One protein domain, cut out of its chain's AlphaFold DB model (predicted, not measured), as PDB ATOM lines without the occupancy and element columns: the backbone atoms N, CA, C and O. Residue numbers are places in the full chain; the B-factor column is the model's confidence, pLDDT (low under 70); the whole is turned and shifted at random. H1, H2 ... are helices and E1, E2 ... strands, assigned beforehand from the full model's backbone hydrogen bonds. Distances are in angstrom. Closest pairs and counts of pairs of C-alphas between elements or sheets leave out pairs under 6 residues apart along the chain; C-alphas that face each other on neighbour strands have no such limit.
ATOM      1  N   LEU A   6     -34.756 -39.744  13.983       97.56
ATOM      2  CA  LEU A   6     -34.708 -39.385  15.398       97.56
ATOM      3  C   LEU A   6     -36.113 -39.308  15.999       97.56
ATOM      4  O   LEU A   6     -36.917 -38.449  15.637       97.56
ATOM      5  N   VAL A   7     -36.361 -40.156  16.991       97.94
ATOM      6  CA  VAL A   7     -37.580 -40.158  17.800       97.94
ATOM      7  C   VAL A   7     -37.200 -39.918  19.252       97.94
ATOM      8  O   VAL A   7     -36.198 -40.432  19.737       97.94
ATOM      9  N   LEU A   8     -37.991 -39.123  19.963       97.56
ATOM     10  CA  LEU A   8     -37.812 -38.922  21.394       97.56
ATOM     11  C   LEU A   8     -38.139 -40.222  22.146       97.56
ATOM     12  O   LEU A   8     -39.303 -40.612  22.213       97.56
ATOM     13  N   THR A   9     -37.135 -40.864  22.742       96.75
ATOM     14  CA  THR A   9     -37.303 -42.157  23.437       96.75
ATOM     15  C   THR A   9     -36.717 -42.179  24.846       96.75
ATOM     16  O   THR A   9     -37.000 -43.091  25.621       96.75
ATOM     17  N   ILE A  10     -35.912 -41.179  25.216       96.25
ATOM     18  CA  ILE A  10     -35.151 -41.166  26.468       96.25
ATOM     19  C   ILE A  10     -35.485 -39.900  27.251       96.25
ATOM     20  O   ILE A  10     -35.273 -38.798  26.752       96.25
ATOM     21  N   ARG A  11     -35.979 -40.046  28.484       95.38
ATOM     22  CA  ARG A  11     -36.234 -38.936  29.415       95.38
ATOM     23  C   ARG A  11     -36.134 -39.379  30.867       95.38
ATOM     24  O   ARG A  11     -36.302 -40.561  31.175       95.38
ATOM     25  N   GLY A  12     -35.948 -38.400  31.745       95.31
ATOM     26  CA  GLY A  12     -36.070 -38.561  33.186       95.31
ATOM     27  C   GLY A  12     -34.826 -39.156  33.830       95.31
ATOM     28  O   GLY A  12     -33.726 -39.122  33.272       95.31
ATOM     29  N   ARG A  13     -35.007 -39.669  35.047       95.62
ATOM     30  CA  ARG A  13     -33.904 -40.110  35.900       95.62
ATOM     31  C   ARG A  13     -33.589 -41.582  35.712       95.62
ATOM     32  O   ARG A  13     -34.487 -42.421  35.708       95.62
ATOM     33  N   LYS A  14     -32.300 -41.904  35.634       93.94
ATOM     34  CA  LYS A  14     -31.797 -43.280  35.667       93.94
ATOM     35  C   LYS A  14     -30.523 -43.367  36.492       93.94
ATOM     36  O   LYS A  14     -29.765 -42.409  36.594       93.94
ATOM     37  N   TYR A  15     -30.269 -44.543  37.046       95.12
ATOM     38  CA  TYR A  15     -28.993 -44.843  37.680       95.12
ATOM     39  C   TYR A  15     -27.980 -45.303  36.637       95.12
ATOM     40  O   TYR A  15     -28.320 -46.035  35.704       95.12
ATOM     41  N   THR A  16     -26.740 -44.844  36.771       94.75
ATOM     42  CA  THR A  16     -25.649 -45.278  35.906       94.75
ATOM     43  C   THR A  16     -25.304 -46.746  36.158       94.75
ATOM     44  O   THR A  16     -25.314 -47.175  37.316       94.75
ATOM     45  N   PRO A  17     -24.897 -47.496  35.119       94.38
ATOM     46  CA  PRO A  17     -24.204 -48.762  35.316       94.38
ATOM     47  C   PRO A  17     -22.843 -48.514  35.980       94.38
ATOM     48  O   PRO A  17     -22.414 -47.364  36.128       94.38
ATOM     49  N   GLU A  18     -22.150 -49.588  36.342       96.69
ATOM     50  CA  GLU A  18     -20.757 -49.473  36.756       96.69
ATOM     51  C   GLU A  18     -19.879 -49.071  35.565       96.69
ATOM     52  O   GLU A  18     -19.969 -49.649  34.479       96.69
ATOM     53  N   PHE A  19     -19.048 -48.050  35.755       96.88
ATOM     54  CA  PHE A  19     -18.005 -47.687  34.808       96.88
ATOM     55  C   PHE A  19     -16.878 -46.922  35.495       96.88
ATOM     56  O   PHE A  19     -17.032 -46.356  36.577       96.88
ATOM     57  N   GLU A  20     -15.735 -46.863  34.822       97.94
ATOM     58  CA  GLU A  20     -14.557 -46.166  35.322       97.94
ATOM     59  C   GLU A  20     -13.996 -45.203  34.275       97.94
ATOM     60  O   GLU A  20     -14.236 -45.349  33.066       97.94
ATOM     61  N   PHE A  21     -13.288 -44.184  34.749       97.81
ATOM     62  CA  PHE A  21     -12.636 -43.182  33.912       97.81
ATOM     63  C   PHE A  21     -11.539 -42.437  34.652       97.81
ATOM     64  O   PHE A  21     -11.414 -42.538  35.872       97.81
ATOM     65  N   PHE A  22     -10.779 -41.648  33.904       98.25
ATOM     66  CA  PHE A  22      -9.763 -40.758  34.423       98.25
ATOM     67  C   PHE A  22     -10.218 -39.300  34.398       98.25
ATOM     68  O   PHE A  22     -10.817 -38.832  33.430       98.25
ATOM     69  N   VAL A  23      -9.894 -38.579  35.469       97.00
ATOM     70  CA  VAL A  23      -9.856 -37.114  35.518       97.00
ATOM     71  C   VAL A  23      -8.399 -36.730  35.738       97.00
ATOM     72  O   VAL A  23      -7.842 -36.936  36.820       97.00
ATOM     73  N   GLY A  24      -7.735 -36.253  34.688       95.81
ATOM     74  CA  GLY A  24      -6.279 -36.140  34.673       95.81
ATOM     75  C   GLY A  24      -5.616 -37.485  34.994       95.81
ATOM     76  O   GLY A  24      -5.685 -38.423  34.207       95.81
ATOM     77  N   ARG A  25      -4.971 -37.591  36.162       96.06
ATOM     78  CA  ARG A  25      -4.311 -38.828  36.630       96.06
ATOM     79  C   ARG A  25      -5.151 -39.642  37.617       96.06
ATOM     80  O   ARG A  25      -4.745 -40.734  38.001       96.06
ATOM     81  N   GLN A  26      -6.288 -39.115  38.061       97.94
ATOM     82  CA  GLN A  26      -7.127 -39.768  39.060       97.94
ATOM     83  C   GLN A  26      -8.107 -40.718  38.384       97.94
ATOM     84  O   GLN A  26      -8.877 -40.296  37.526       97.94
ATOM     85  N   ARG A  27      -8.101 -41.989  38.794       98.12
ATOM     86  CA  ARG A  27      -9.089 -42.980  38.360       98.12
ATOM     87  C   ARG A  27     -10.315 -42.897  39.262       98.12
ATOM     88  O   ARG A  27     -10.198 -43.059  40.474       98.12
ATOM     89  N   ILE A  28     -11.481 -42.679  38.670       98.06
ATOM     90  CA  ILE A  28     -12.771 -42.631  39.356       98.06
ATOM     91  C   ILE A  28     -13.572 -43.867  38.960       98.06
ATOM     92  O   ILE A  28     -13.713 -44.171  37.773       98.06
ATOM     93  N   LYS A  29     -14.111 -44.560  39.965       97.88
ATOM     94  CA  LYS A  29     -15.100 -45.624  39.788       97.88
ATOM     95  C   LYS A  29     -16.484 -45.069  40.091       97.88
ATOM     96  O   LYS A  29     -16.668 -44.391  41.100       97.88
ATOM     97  N   VAL A  30     -17.446 -45.342  39.223       96.88
ATOM     98  CA  VAL A  30     -18.830 -44.892  39.362       96.88
ATOM     99  C   VAL A  30     -19.741 -46.100  39.323       96.88
ATOM    100  O   VAL A  30     -19.626 -46.922  38.424       96.88
ATOM    101  N   CYS A  31     -20.670 -46.176  40.270       94.81
ATOM    102  CA  CYS A  31     -21.746 -47.156  40.288       94.81
ATOM    103  C   CYS A  31     -22.986 -46.518  40.921       94.81
ATOM    104  O   CYS A  31     -22.860 -45.752  41.878       94.81
ATOM    105  N   SER A  32     -24.170 -46.800  40.368       94.94
ATOM    106  CA  SER A  32     -25.464 -46.375  40.923       94.94
ATOM    107  C   SER A  32     -25.572 -44.876  41.221       94.94
ATOM    108  O   SER A  32     -26.237 -44.452  42.166       94.94
ATOM    109  N   VAL A  33     -24.948 -44.042  40.389       96.06
ATOM    110  CA  VAL A  33     -25.111 -42.590  40.457       96.06
ATOM    111  C   VAL A  33     -26.348 -42.204  39.659       96.06
ATOM    112  O   VAL A  33     -26.496 -42.606  38.508       96.06
ATOM    113  N   GLN A  34     -27.247 -41.414  40.242       95.88
ATOM    114  CA  GLN A  34     -28.413 -40.926  39.512       95.88
ATOM    115  C   GLN A  34     -27.999 -39.846  38.502       95.88
ATOM    116  O   GLN A  34     -27.246 -38.926  38.829       95.88
ATOM    117  N   THR A  35     -28.501 -39.966  37.278       94.44
ATOM    118  CA  THR A  35     -28.449 -38.934  36.239       94.44
ATOM    119  C   THR A  35     -29.865 -38.591  35.800       94.44
ATOM    120  O   THR A  35     -30.784 -39.395  35.967       94.44
ATOM    121  N   GLU A  36     -30.041 -37.393  35.255       94.81
ATOM    122  CA  GLU A  36     -31.288 -36.917  34.666       94.81
ATOM    123  C   GLU A  36     -31.010 -36.508  33.220       94.81
ATOM    124  O   GLU A  36     -29.942 -35.976  32.930       94.81
ATOM    125  N   ILE A  37     -31.934 -36.829  32.315       95.31
ATOM    126  CA  ILE A  37     -31.856 -36.459  30.900       95.31
ATOM    127  C   ILE A  37     -33.138 -35.719  30.544       95.31
ATOM    128  O   ILE A  37     -34.221 -36.313  30.593       95.31
ATOM    129  N   ASP A  38     -33.006 -34.456  30.141       96.00
ATOM    130  CA  ASP A  38     -34.146 -33.617  29.756       96.00
ATOM    131  C   ASP A  38     -34.822 -34.157  28.489       96.00
ATOM    132  O   ASP A  38     -36.046 -34.312  28.409       96.00
ATOM    133  N   ALA A  39     -34.012 -34.499  27.484       97.50
ATOM    134  CA  ALA A  39     -34.474 -35.175  26.284       97.50
ATOM    135  C   ALA A  39     -33.358 -35.991  25.635       97.50
ATOM    136  O   ALA A  39     -32.243 -35.518  25.450       97.50
ATOM    137  N   GLY A  40     -33.675 -37.210  25.218       97.56
ATOM    138  CA  GLY A  40     -32.819 -38.016  24.375       97.56
ATOM    139  C   GLY A  40     -33.600 -38.578  23.195       97.56
ATOM    140  O   GLY A  40     -34.671 -39.171  23.348       97.56
ATOM    141  N   TYR A  41     -33.048 -38.350  22.013       98.00
ATOM    142  CA  TYR A  41     -33.604 -38.781  20.746       98.00
ATOM    143  C   TYR A  41     -32.787 -39.946  20.216       98.00
ATOM    144  O   TYR A  41     -31.561 -39.872  20.142       98.00
ATOM    145  N   GLU A  42     -33.460 -41.014  19.828       98.06
ATOM    146  CA  GLU A  42     -32.845 -42.194  19.253       98.06
ATOM    147  C   GLU A  42     -33.215 -42.299  17.780       98.06
ATOM    148  O   GLU A  42     -34.383 -42.243  17.409       98.06
ATOM    149  N   GLY A  43     -32.193 -42.441  16.944       97.69
ATOM    150  CA  GLY A  43     -32.321 -42.730  15.525       97.69
ATOM    151  C   GLY A  43     -31.803 -44.127  15.209       97.69
ATOM    152  O   GLY A  43     -31.422 -44.907  16.094       97.69
ATOM    153  N   LYS A  44     -31.729 -44.449  13.918       96.38
ATOM    154  CA  LYS A  44     -31.249 -45.753  13.439       96.38
ATOM    155  C   LYS A  44     -29.807 -46.038  13.874       96.38
ATOM    156  O   LYS A  44     -29.521 -47.139  14.333       96.38
ATOM    157  N   ASN A  45     -28.926 -45.037  13.787       96.50
ATOM    158  CA  ASN A  45     -27.476 -45.207  13.976       96.50
ATOM    159  C   ASN A  45     -26.886 -44.384  15.133       96.50
ATOM    160  O   ASN A  45     -25.697 -44.508  15.438       96.50
ATOM    161  N   GLN A  46     -27.685 -43.534  15.777       97.00
ATOM    162  CA  GLN A  46     -27.200 -42.628  16.813       97.00
ATOM    163  C   GLN A  46     -28.244 -42.348  17.886       97.00
ATOM    164  O   GLN A  46     -29.444 -42.494  17.666       97.00
ATOM    165  N   ILE A  47     -27.751 -41.904  19.034       98.00
ATOM    166  CA  ILE A  47     -28.533 -41.291  20.098       98.00
ATOM    167  C   ILE A  47     -28.044 -39.851  20.255       98.00
ATOM    168  O   ILE A  47     -26.850 -39.568  20.119       98.00
ATOM    169  N   VAL A  48     -28.963 -38.936  20.530       97.94
ATOM    170  CA  VAL A  48     -28.695 -37.523  20.794       97.94
ATOM    171  C   VAL A  48     -29.278 -37.190  22.154       97.94
ATOM    172  O   VAL A  48     -30.494 -37.148  22.300       97.94
ATOM    173  N   LEU A  49     -28.419 -36.970  23.142       98.06
ATOM    174  CA  LEU A  49     -28.801 -36.556  24.488       98.06
ATOM    175  C   LEU A  49     -28.721 -35.035  24.586       98.06
ATOM    176  O   LEU A  49     -27.741 -34.449  24.129       98.06
ATOM    177  N   ILE A  50     -29.735 -34.411  25.169       97.25
ATOM    178  CA  ILE A  50     -29.849 -32.966  25.328       97.25
ATOM    179  C   ILE A  50     -29.923 -32.651  26.819       97.25
ATOM    180  O   ILE A  50     -30.806 -33.154  27.511       97.25
ATOM    181  N   GLU A  51     -29.003 -31.803  27.269       95.88
ATOM    182  CA  GLU A  51     -29.065 -31.103  28.552       95.88
ATOM    183  C   GLU A  51     -29.549 -29.676  28.280       95.88
ATOM    184  O   GLU A  51     -28.927 -28.948  27.500       95.88
ATOM    185  N   ALA A  52     -30.652 -29.276  28.903       94.00
ATOM    186  CA  ALA A  52     -31.267 -27.972  28.739       94.00
ATOM    187  C   ALA A  52     -31.035 -27.085  29.972       94.00
ATOM    188  O   ALA A  52     -31.163 -27.512  31.121       94.00
ATOM    189  N   LYS A  53     -30.726 -25.809  29.736       90.38
ATOM    190  CA  LYS A  53     -30.608 -24.777  30.771       90.38
ATOM    191  C   LYS A  53     -31.377 -23.515  30.397       90.38
ATOM    192  O   LYS A  53     -31.572 -23.192  29.221       90.38
ATOM    193  N   SER A  54     -31.818 -22.792  31.420       82.88
ATOM    194  CA  SER A  54     -32.298 -21.422  31.271       82.88
ATOM    195  C   SER A  54     -31.126 -20.451  31.129       82.88
ATOM    196  O   SER A  54     -30.015 -20.731  31.587       82.88
ATOM    197  N   ALA A  55     -31.413 -19.298  30.526       74.31
ATOM    198  CA  ALA A  55     -30.483 -18.192  30.326       74.31
ATOM    199  C   ALA A  55     -29.643 -17.866  31.570       74.31
ATOM    200  O   ALA A  55     -30.193 -17.740  32.665       74.31
ATOM    201  N   GLY A  56     -28.349 -17.610  31.370       69.69
ATOM    202  CA  GLY A  56     -27.466 -17.063  32.410       69.69
ATOM    203  C   GLY A  56     -26.616 -18.110  33.122       69.69
ATOM    204  O   GLY A  56     -26.065 -17.836  34.186       69.69
ATOM    205  N   THR A  57     -26.491 -19.302  32.540       70.88
ATOM    206  CA  THR A  57     -25.548 -20.303  33.039       70.88
ATOM    207  C   THR A  57     -24.137 -19.923  32.586       70.88
ATOM    208  O   THR A  57     -23.749 -20.205  31.458       70.88
ATOM    209  N   GLU A  58     -23.362 -19.267  33.453       75.62
ATOM    210  CA  GLU A  58     -21.972 -18.890  33.134       75.62
ATOM    211  C   GLU A  58     -21.042 -20.107  33.069       75.62
ATOM    212  O   GLU A  58     -20.100 -20.139  32.283       75.62
ATOM    213  N   ASN A  59     -21.318 -21.119  33.897       82.69
ATOM    214  CA  ASN A  59     -20.534 -22.343  33.985       82.69
ATOM    215  C   ASN A  59     -21.456 -23.552  34.177       82.69
ATOM    216  O   ASN A  59     -22.315 -23.558  35.058       82.69
ATOM    217  N   THR A  60     -21.228 -24.606  33.393       86.06
ATOM    218  CA  THR A  60     -21.894 -25.906  33.539       86.06
ATOM    219  C   THR A  60     -20.867 -26.972  33.887       86.06
ATOM    220  O   THR A  60     -19.780 -27.033  33.312       86.06
ATOM    221  N   ILE A  61     -21.227 -27.862  34.810       91.69
ATOM    222  CA  ILE A  61     -20.389 -29.013  35.127       91.69
ATOM    223  C   ILE A  61     -20.456 -30.044  33.991       91.69
ATOM    224  O   ILE A  61     -21.520 -30.569  33.666       91.69
ATOM    225  N   ILE A  62     -19.295 -30.397  33.426       94.44
ATOM    226  CA  ILE A  62     -19.150 -31.380  32.328       94.44
ATOM    227  C   ILE A  62     -19.866 -32.708  32.635       94.44
ATOM    228  O   ILE A  62     -20.381 -33.364  31.730       94.44
ATOM    229  N   ARG A  63     -19.953 -33.087  33.915       95.00
ATOM    230  CA  ARG A  63     -20.661 -34.273  34.412       95.00
ATOM    231  C   ARG A  63     -22.101 -34.398  33.899       95.00
ATOM    232  O   ARG A  63     -22.513 -35.525  33.631       95.00
ATOM    233  N   GLN A  64     -22.826 -33.286  33.740       94.62
ATOM    234  CA  GLN A  64     -24.198 -33.277  33.206       94.62
ATOM    235  C   GLN A  64     -24.266 -33.810  31.768       94.62
ATOM    236  O   GLN A  64     -25.259 -34.404  31.380       94.62
ATOM    237  N   LEU A  65     -23.177 -33.709  31.002       96.50
ATOM    238  CA  LEU A  65     -23.064 -34.319  29.676       96.50
ATOM    239  C   LEU A  65     -22.377 -35.690  29.741       96.50
ATOM    240  O   LEU A  65     -22.814 -36.644  29.098       96.50
ATOM    241  N   TYR A  66     -21.294 -35.799  30.517       97.75
ATOM    242  CA  TYR A  66     -20.435 -36.981  30.520       97.75
ATOM    243  C   TYR A  66     -21.119 -38.218  31.097       97.75
ATOM    244  O   TYR A  66     -21.008 -39.295  30.519       97.75
ATOM    245  N   TYR A  67     -21.833 -38.100  32.218       97.50
ATOM    246  CA  TYR A  67     -22.412 -39.280  32.869       97.50
ATOM    247  C   TYR A  67     -23.566 -39.869  32.047       97.50
ATOM    248  O   TYR A  67     -23.548 -41.082  31.828       97.50
ATOM    249  N   PRO A  68     -24.505 -39.064  31.510       96.88
ATOM    250  CA  PRO A  68     -25.477 -39.564  30.542       96.88
ATOM    251  C   PRO A  68     -24.824 -40.185  29.305       96.88
ATOM    252  O   PRO A  68     -25.221 -41.272  28.890       96.88
ATOM    253  N   PHE A  69     -23.779 -39.557  28.749       97.56
ATOM    254  CA  PHE A  69     -23.016 -40.133  27.639       97.56
ATOM    255  C   PHE A  69     -22.450 -41.516  27.988       97.56
ATOM    256  O   PHE A  69     -22.704 -42.474  27.262       97.56
ATOM    257  N   ARG A  70     -21.743 -41.647  29.118       97.25
ATOM    258  CA  ARG A  70     -21.166 -42.920  29.583       97.25
ATOM    259  C   ARG A  70     -22.224 -43.977  29.816       97.25
ATOM    260  O   ARG A  70     -22.047 -45.118  29.394       97.25
ATOM    261  N   GLN A  71     -23.324 -43.591  30.453       95.75
ATOM    262  CA  GLN A  71     -24.447 -44.475  30.692       95.75
ATOM    263  C   GLN A  71     -24.985 -45.026  29.375       95.75
ATOM    264  O   GLN A  71     -25.027 -46.239  29.204       95.75
ATOM    265  N   TRP A  72     -25.378 -44.169  28.437       95.75
ATOM    266  CA  TRP A  72     -26.024 -44.625  27.210       95.75
ATOM    267  C   TRP A  72     -25.059 -45.304  26.253       95.75
ATOM    268  O   TRP A  72     -25.433 -46.304  25.648       95.75
ATOM    269  N   GLN A  73     -23.807 -44.855  26.180       95.69
ATOM    270  CA  GLN A  73     -22.807 -45.506  25.338       95.69
ATOM    271  C   GLN A  73     -22.504 -46.934  25.810       95.69
ATOM    272  O   GLN A  73     -22.139 -47.767  24.990       95.69
ATOM    273  N   ASN A  74     -22.715 -47.246  27.095       93.44
ATOM    274  CA  ASN A  74     -22.622 -48.614  27.608       93.44
ATOM    275  C   ASN A  74     -23.830 -49.494  27.223       93.44
ATOM    276  O   ASN A  74     -23.712 -50.709  27.141       93.44
ATOM    277  N   HIS A  75     -25.000 -48.895  26.976       92.44
ATOM    278  CA  HIS A  75     -26.232 -49.627  26.643       92.44
ATOM    279  C   HIS A  75     -26.439 -49.817  25.135       92.44
ATOM    280  O   HIS A  75     -27.353 -50.531  24.727       92.44
ATOM    281  N   THR A  76     -25.636 -49.169  24.286       94.81
ATOM    282  CA  THR A  76     -25.814 -49.231  22.835       94.81
ATOM    283  C   THR A  76     -24.500 -49.198  22.066       94.81
ATOM    284  O   THR A  76     -23.515 -48.599  22.486       94.81
ATOM    285  N   LYS A  77     -24.511 -49.801  20.874       95.56
ATOM    286  CA  LYS A  77     -23.440 -49.662  19.874       95.56
ATOM    287  C   LYS A  77     -23.605 -48.413  19.002       95.56
ATOM    288  O   LYS A  77     -22.703 -48.079  18.241       95.56
ATOM    289  N   LYS A  78     -24.759 -47.736  19.077       96.31
ATOM    290  CA  LYS A  78     -25.012 -46.484  18.353       96.31
ATOM    291  C   LYS A  78     -24.084 -45.389  18.876       96.31
ATOM    292  O   LYS A  78     -23.730 -45.377  20.058       96.31
ATOM    293  N   LYS A  79     -23.725 -44.436  18.013       95.38
ATOM    294  CA  LYS A  79     -22.956 -43.259  18.441       95.38
ATOM    295  C   LYS A  79     -23.825 -42.402  19.360       95.38
ATOM    296  O   LYS A  79     -24.888 -41.949  18.938       95.38
ATOM    297  N   VAL A  80     -23.369 -42.142  20.582       97.06
ATOM    298  CA  VAL A  80     -24.042 -41.208  21.491       97.06
ATOM    299  C   VAL A  80     -23.440 -39.816  21.323       97.06
ATOM    300  O   VAL A  80     -22.240 -39.616  21.485       97.06
ATOM    301  N   ASN A  81     -24.281 -38.846  20.982       96.69
ATOM    302  CA  ASN A  81     -23.916 -37.439  20.866       96.69
ATOM    303  C   ASN A  81     -24.534 -36.663  22.025       96.69
ATOM    304  O   ASN A  81     -25.663 -36.954  22.422       96.69
ATOM    305  N   THR A  82     -23.835 -35.642  22.513       97.69
ATOM    306  CA  THR A  82     -24.348 -34.752  23.555       97.69
ATOM    307  C   THR A  82     -24.539 -33.344  23.009       97.69
ATOM    308  O   THR A  82     -23.682 -32.789  22.313       97.69
ATOM    309  N   LEU A  83     -25.699 -32.770  23.303       97.12
ATOM    310  CA  LEU A  83     -26.042 -31.390  23.020       97.12
ATOM    311  C   LEU A  83     -26.283 -30.670  24.340       97.12
ATOM    312  O   LEU A  83     -26.992 -31.166  25.212       97.12
ATOM    313  N   PHE A  84     -25.715 -29.484  24.450       95.56
ATOM    314  CA  PHE A  84     -26.114 -28.502  25.437       95.56
ATOM    315  C   PHE A  84     -27.059 -27.511  24.763       95.56
ATOM    316  O   PHE A  84     -26.796 -27.073  23.640       95.56
ATOM    317  N   PHE A  85     -28.160 -27.188  25.424       94.94
ATOM    318  CA  PHE A  85     -29.199 -26.303  24.925       94.94
ATOM    319  C   PHE A  85     -29.463 -25.202  25.945       94.94
ATOM    320  O   PHE A  85     -29.718 -25.482  27.114       94.94
ATOM    321  N   GLU A  86     -29.457 -23.952  25.500       93.69
ATOM    322  CA  GLU A  86     -29.819 -22.807  26.328       93.69
ATOM    323  C   GLU A  86     -30.896 -21.978  25.633       93.69
ATOM    324  O   GLU A  86     -30.762 -21.615  24.460       93.69
ATOM    325  N   LYS A  87     -31.953 -21.636  26.375       91.62
ATOM    326  CA  LYS A  87     -32.905 -20.599  25.970       91.62
ATOM    327  C   LYS A  87     -32.548 -19.292  26.669       91.62
ATOM    328  O   LYS A  87     -32.719 -19.177  27.882       91.62
ATOM    329  N   SER A  88     -32.107 -18.300  25.901       88.38
ATOM    330  CA  SER A  88     -31.832 -16.959  26.406       88.38
ATOM    331  C   SER A  88     -33.081 -16.080  26.345       88.38
ATOM    332  O   SER A  88     -33.610 -15.786  25.276       88.38
ATOM    333  N   HIS A  89     -33.546 -15.632  27.513       84.94
ATOM    334  CA  HIS A  89     -34.706 -14.746  27.632       84.94
ATOM    335  C   HIS A  89     -34.400 -13.294  27.236       84.94
ATOM    336  O   HIS A  89     -35.315 -12.564  26.876       84.94
ATOM    337  N   LYS A  90     -33.131 -12.861  27.300       83.69
ATOM    338  CA  LYS A  90     -32.744 -11.463  27.030       83.69
ATOM    339  C   LYS A  90     -32.829 -11.103  25.550       83.69
ATOM    340  O   LYS A  90     -33.201  -9.990  25.207       83.69
ATOM    341  N   ASP A  91     -32.444 -12.028  24.682       84.94
ATOM    342  CA  ASP A  91     -32.394 -11.836  23.233       84.94
ATOM    343  C   ASP A  91     -33.362 -12.754  22.475       84.94
ATOM    344  O   ASP A  91     -33.327 -12.771  21.242       84.94
ATOM    345  N   ASP A  92     -34.220 -13.477  23.204       89.75
ATOM    346  CA  ASP A  92     -35.174 -14.475  22.705       89.75
ATOM    347  C   ASP A  92     -34.538 -15.423  21.679       89.75
ATOM    348  O   ASP A  92     -34.980 -15.579  20.537       89.75
ATOM    349  N   ALA A  93     -33.401 -15.997  22.073       92.50
ATOM    350  CA  ALA A  93     -32.598 -16.864  21.231       92.50
ATOM    351  C   ALA A  93     -32.399 -18.244  21.861       92.50
ATOM    352  O   ALA A  93     -32.280 -18.402  23.075       92.50
ATOM    353  N   TYR A  94     -32.307 -19.243  20.993       93.50
ATOM    354  CA  TYR A  94     -32.011 -20.626  21.323       93.50
ATOM    355  C   TYR A  94     -30.596 -20.939  20.867       93.50
ATOM    356  O   TYR A  94     -30.296 -20.878  19.672       93.50
ATOM    357  N   SER A  95     -29.735 -21.282  21.810       94.19
ATOM    358  CA  SER A  95     -28.350 -21.642  21.542       94.19
ATOM    359  C   SER A  95     -28.163 -23.136  21.768       94.19
ATOM    360  O   SER A  95     -28.636 -23.695  22.756       94.19
ATOM    361  N   ILE A  96     -27.494 -23.795  20.827       95.31
ATOM    362  CA  ILE A  96     -27.241 -25.234  20.866       95.31
ATOM    363  C   ILE A  96     -25.763 -25.461  20.612       95.31
ATOM    364  O   ILE A  96     -25.235 -24.998  19.602       95.31
ATOM    365  N   TRP A  97     -25.112 -26.225  21.480       95.94
ATOM    366  CA  TRP A  97     -23.712 -26.605  21.347       95.94
ATOM    367  C   TRP A  97     -23.599 -28.115  21.336       95.94
ATOM    368  O   TRP A  97     -24.131 -28.802  22.204       95.94
ATOM    369  N   LYS A  98     -22.882 -28.639  20.349       97.25
ATOM    370  CA  LYS A  98     -22.535 -30.048  20.281       97.25
ATOM    371  C   LYS A  98     -21.175 -30.270  20.921       97.25
ATOM    372  O   LYS A  98     -20.186 -29.660  20.502       97.25
ATOM    373  N   PHE A  99     -21.139 -31.215  21.851       96.56
ATOM    374  CA  PHE A  99     -19.916 -31.722  22.448       96.56
ATOM    375  C   PHE A  99     -19.732 -33.203  22.110       96.56
ATOM    376  O   PHE A  99     -20.686 -33.939  21.857       96.56
ATOM    377  N   GLU A 100     -18.478 -33.636  22.070       95.75
ATOM    378  CA  GLU A 100     -18.099 -35.044  21.954       95.75
ATOM    379  C   GLU A 100     -16.976 -35.351  22.944       95.75
ATOM    380  O   GLU A 100     -16.185 -34.474  23.280       95.75
ATOM    381  N   PHE A 101     -16.888 -36.599  23.400       96.62
ATOM    382  CA  PHE A 101     -15.781 -37.073  24.228       96.62
ATOM    383  C   PHE A 101     -14.844 -37.900  23.356       96.62
ATOM    384  O   PHE A 101     -15.223 -38.960  22.859       96.62
ATOM    385  N   GLY A 102     -13.632 -37.391  23.127       93.56
ATOM    386  CA  GLY A 102     -12.668 -38.015  22.219       93.56
ATOM    387  C   GLY A 102     -12.175 -39.383  22.695       93.56
ATOM    388  O   GLY A 102     -11.776 -40.202  21.873       93.56
ATOM    389  N   LYS A 103     -12.208 -39.629  24.007       95.56
ATOM    390  CA  LYS A 103     -11.915 -40.921  24.625       95.56
ATOM    391  C   LYS A 103     -12.969 -41.198  25.685       95.56
ATOM    392  O   LYS A 103     -13.188 -40.387  26.582       95.56
ATOM    393  N   ILE A 104     -13.638 -42.342  25.577       95.69
ATOM    394  CA  ILE A 104     -14.766 -42.662  26.452       95.69
ATOM    395  C   ILE A 104     -14.359 -42.665  27.930       95.69
ATOM    396  O   ILE A 104     -15.124 -42.202  28.763       95.69
ATOM    397  N   ASP A 105     -13.153 -43.110  28.257       97.00
ATOM    398  CA  ASP A 105     -12.590 -43.269  29.599       97.00
ATOM    399  C   ASP A 105     -11.812 -42.051  30.118       97.00
ATOM    400  O   ASP A 105     -11.217 -42.126  31.189       97.00
ATOM    401  N   ASP A 106     -11.856 -40.919  29.416       97.56
ATOM    402  CA  ASP A 106     -11.178 -39.681  29.807       97.56
ATOM    403  C   ASP A 106     -12.192 -38.535  29.915       97.56
ATOM    404  O   ASP A 106     -12.751 -38.069  28.916       97.56
ATOM    405  N   TYR A 107     -12.423 -38.068  31.141       97.25
ATOM    406  CA  TYR A 107     -13.339 -36.967  31.445       97.25
ATOM    407  C   TYR A 107     -12.905 -35.648  30.801       97.25
ATOM    408  O   TYR A 107     -13.741 -34.833  30.409       97.25
ATOM    409  N   ASN A 108     -11.594 -35.440  30.668       96.75
ATOM    410  CA  ASN A 108     -11.003 -34.237  30.098       96.75
ATOM    411  C   ASN A 108     -10.999 -34.261  28.563       96.75
ATOM    412  O   ASN A 108     -10.661 -33.257  27.942       96.75
ATOM    413  N   SER A 109     -11.417 -35.368  27.941       97.00
ATOM    414  CA  SER A 109     -11.462 -35.506  26.482       97.00
ATOM    415  C   SER A 109     -12.657 -34.821  25.815       97.00
ATOM    416  O   SER A 109     -12.855 -35.002  24.608       97.00
ATOM    417  N   ILE A 110     -13.460 -34.063  26.572       96.69
ATOM    418  CA  ILE A 110     -14.551 -33.265  26.016       96.69
ATOM    419  C   ILE A 110     -14.017 -32.290  24.966       96.69
ATOM    420  O   ILE A 110     -13.006 -31.614  25.158       96.69
ATOM    421  N   LYS A 111     -14.709 -32.214  23.837       96.44
ATOM    422  CA  LYS A 111     -14.377 -31.343  22.717       96.44
ATOM    423  C   LYS A 111     -15.629 -30.650  22.227       96.44
ATOM    424  O   LYS A 111     -16.658 -31.287  21.996       96.44
ATOM    425  N   PHE A 112     -15.518 -29.342  22.041       95.94
ATOM    426  CA  PHE A 112     -16.494 -28.583  21.279       95.94
ATOM    427  C   PHE A 112     -16.435 -29.010  19.808       95.94
ATOM    428  O   PHE A 112     -15.349 -29.113  19.239       95.94
ATOM    429  N   VAL A 113     -17.596 -29.263  19.200       97.19
ATOM    430  CA  VAL A 113     -17.685 -29.667  17.789       97.19
ATOM    431  C   VAL A 113     -18.272 -28.555  16.935       97.19
ATOM    432  O   VAL A 113     -17.682 -28.166  15.933       97.19
ATOM    433  N   LYS A 114     -19.466 -28.077  17.291       96.81
ATOM    434  CA  LYS A 114     -20.152 -26.992  16.579       96.81
ATOM    435  C   LYS A 114     -21.245 -26.380  17.438       96.81
ATOM    436  O   LYS A 114     -21.766 -27.041  18.334       96.81
ATOM    437  N   ALA A 115     -21.622 -25.148  17.117       96.38
ATOM    438  CA  ALA A 115     -22.730 -24.448  17.747       96.38
ATOM    439  C   ALA A 115     -23.671 -23.854  16.700       96.38
ATOM    440  O   ALA A 115     -23.288 -23.648  15.549       96.38
ATOM    441  N   GLY A 116     -24.891 -23.553  17.125       95.06
ATOM    442  CA  GLY A 116     -25.842 -22.754  16.369       95.06
ATOM    443  C   GLY A 116     -26.675 -21.892  17.307       95.06
ATOM    444  O   GLY A 116     -26.971 -22.306  18.428       95.06
ATOM    445  N   LYS A 117     -27.043 -20.701  16.837       95.31
ATOM    446  CA  LYS A 117     -27.924 -19.770  17.540       95.31
ATOM    447  C   LYS A 117     -29.098 -19.430  16.635       95.31
ATOM    448  O   LYS A 117     -28.902 -19.040  15.488       95.31
TER     449      LYS A 117
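This is residues 6 to 117 of the 123 residues of an uncharacterized protein of Candidatus Portnoybacteria bacterium RIFCSPLOWO2_02_FULL_39_11 (UniProt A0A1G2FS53). A twisted sheet of six strands curls round one helix, H1, which covers one face. A small separate hairpin, E2 and E3, lies at one end of the longest axis, and the turn between E6 and E7 lies at the other. The printed part has 112 residues, with named elements in the order E1, E2, E3, E4, E5, H1, E6, E7, E8; the class is mostly strand. The large sheet is mixed, in the order E1, E4, E5, E6, E7, E8. The whole is compact, with a radius of gyration of the C-alphas of 14.2 A and spans of 41 by 33 by 24 A.

Begin with the parallel neighbours E5, residues 46 to 54, and E6, residues 79 to 88, at 21 degrees; N 49 and O 81 are 2.8 A apart, within hydrogen-bond range. Between them in the chain comes H1, residues 63 to 75, making a strand-helix-strand unit, two parallel neighbours joined through a helix, with a right-handed crossover. H1 is on the sheet, in two layers, helix over one face; its closest C-alphas to E6 are Gln 73 and Val 80, 5.9 A apart. In H1, 8 of 9 O i to N i+4 pairs are within hydrogen-bond range. Beside E5 look for E4, residues 34 to 42, its antiparallel hairpin partner, with N 41 and O 48 at 2.8 A. E4 bends by 77 degrees at residue 38. Its other neighbour is the edge strand E1, residues 7 to 15, antiparallel, with N 12 and O 37 at 2.9 A. E1 bends by 66 degrees at residue 12. Beside E6 find E7, residues 93 to 101, with N 86 and O 95 at 2.9 A, then the edge strand E8, residues 110 to 117, with N 98 and O 114 at 2.8 A. E6, E7 and E8 form a meander, each strand the antiparallel neighbour of the one before. The hairpin E2, residues 19 to 23, and E3, residues 26 to 30, has N 21 and O 28 at 3.1 A. It is apart from the six strands; Phe 19 of E2 and Arg 70 of H1 have the closest C-alphas of these two elements, 7.7 A apart.

Find C-alpha 7 at (-37.580, -40.158, 17.800), where E1 begins. E6, the longest strand by residues, starts at C-alpha 79, (-22.956, -43.259, 18.441), and spans 28.9 A; E7 spans 26.5 A, E5 26.2 A and H1 18.1 A. E8 ends at C-alpha 117, (-27.924, -19.770, 17.540).

The farthest C-alphas, Arg 27 and Asp 91, are 41.7 A apart. The printed part has no cut and no long link. Mean pLDDT of the printed part is 94.5; look at residue 56 for the one value under 70.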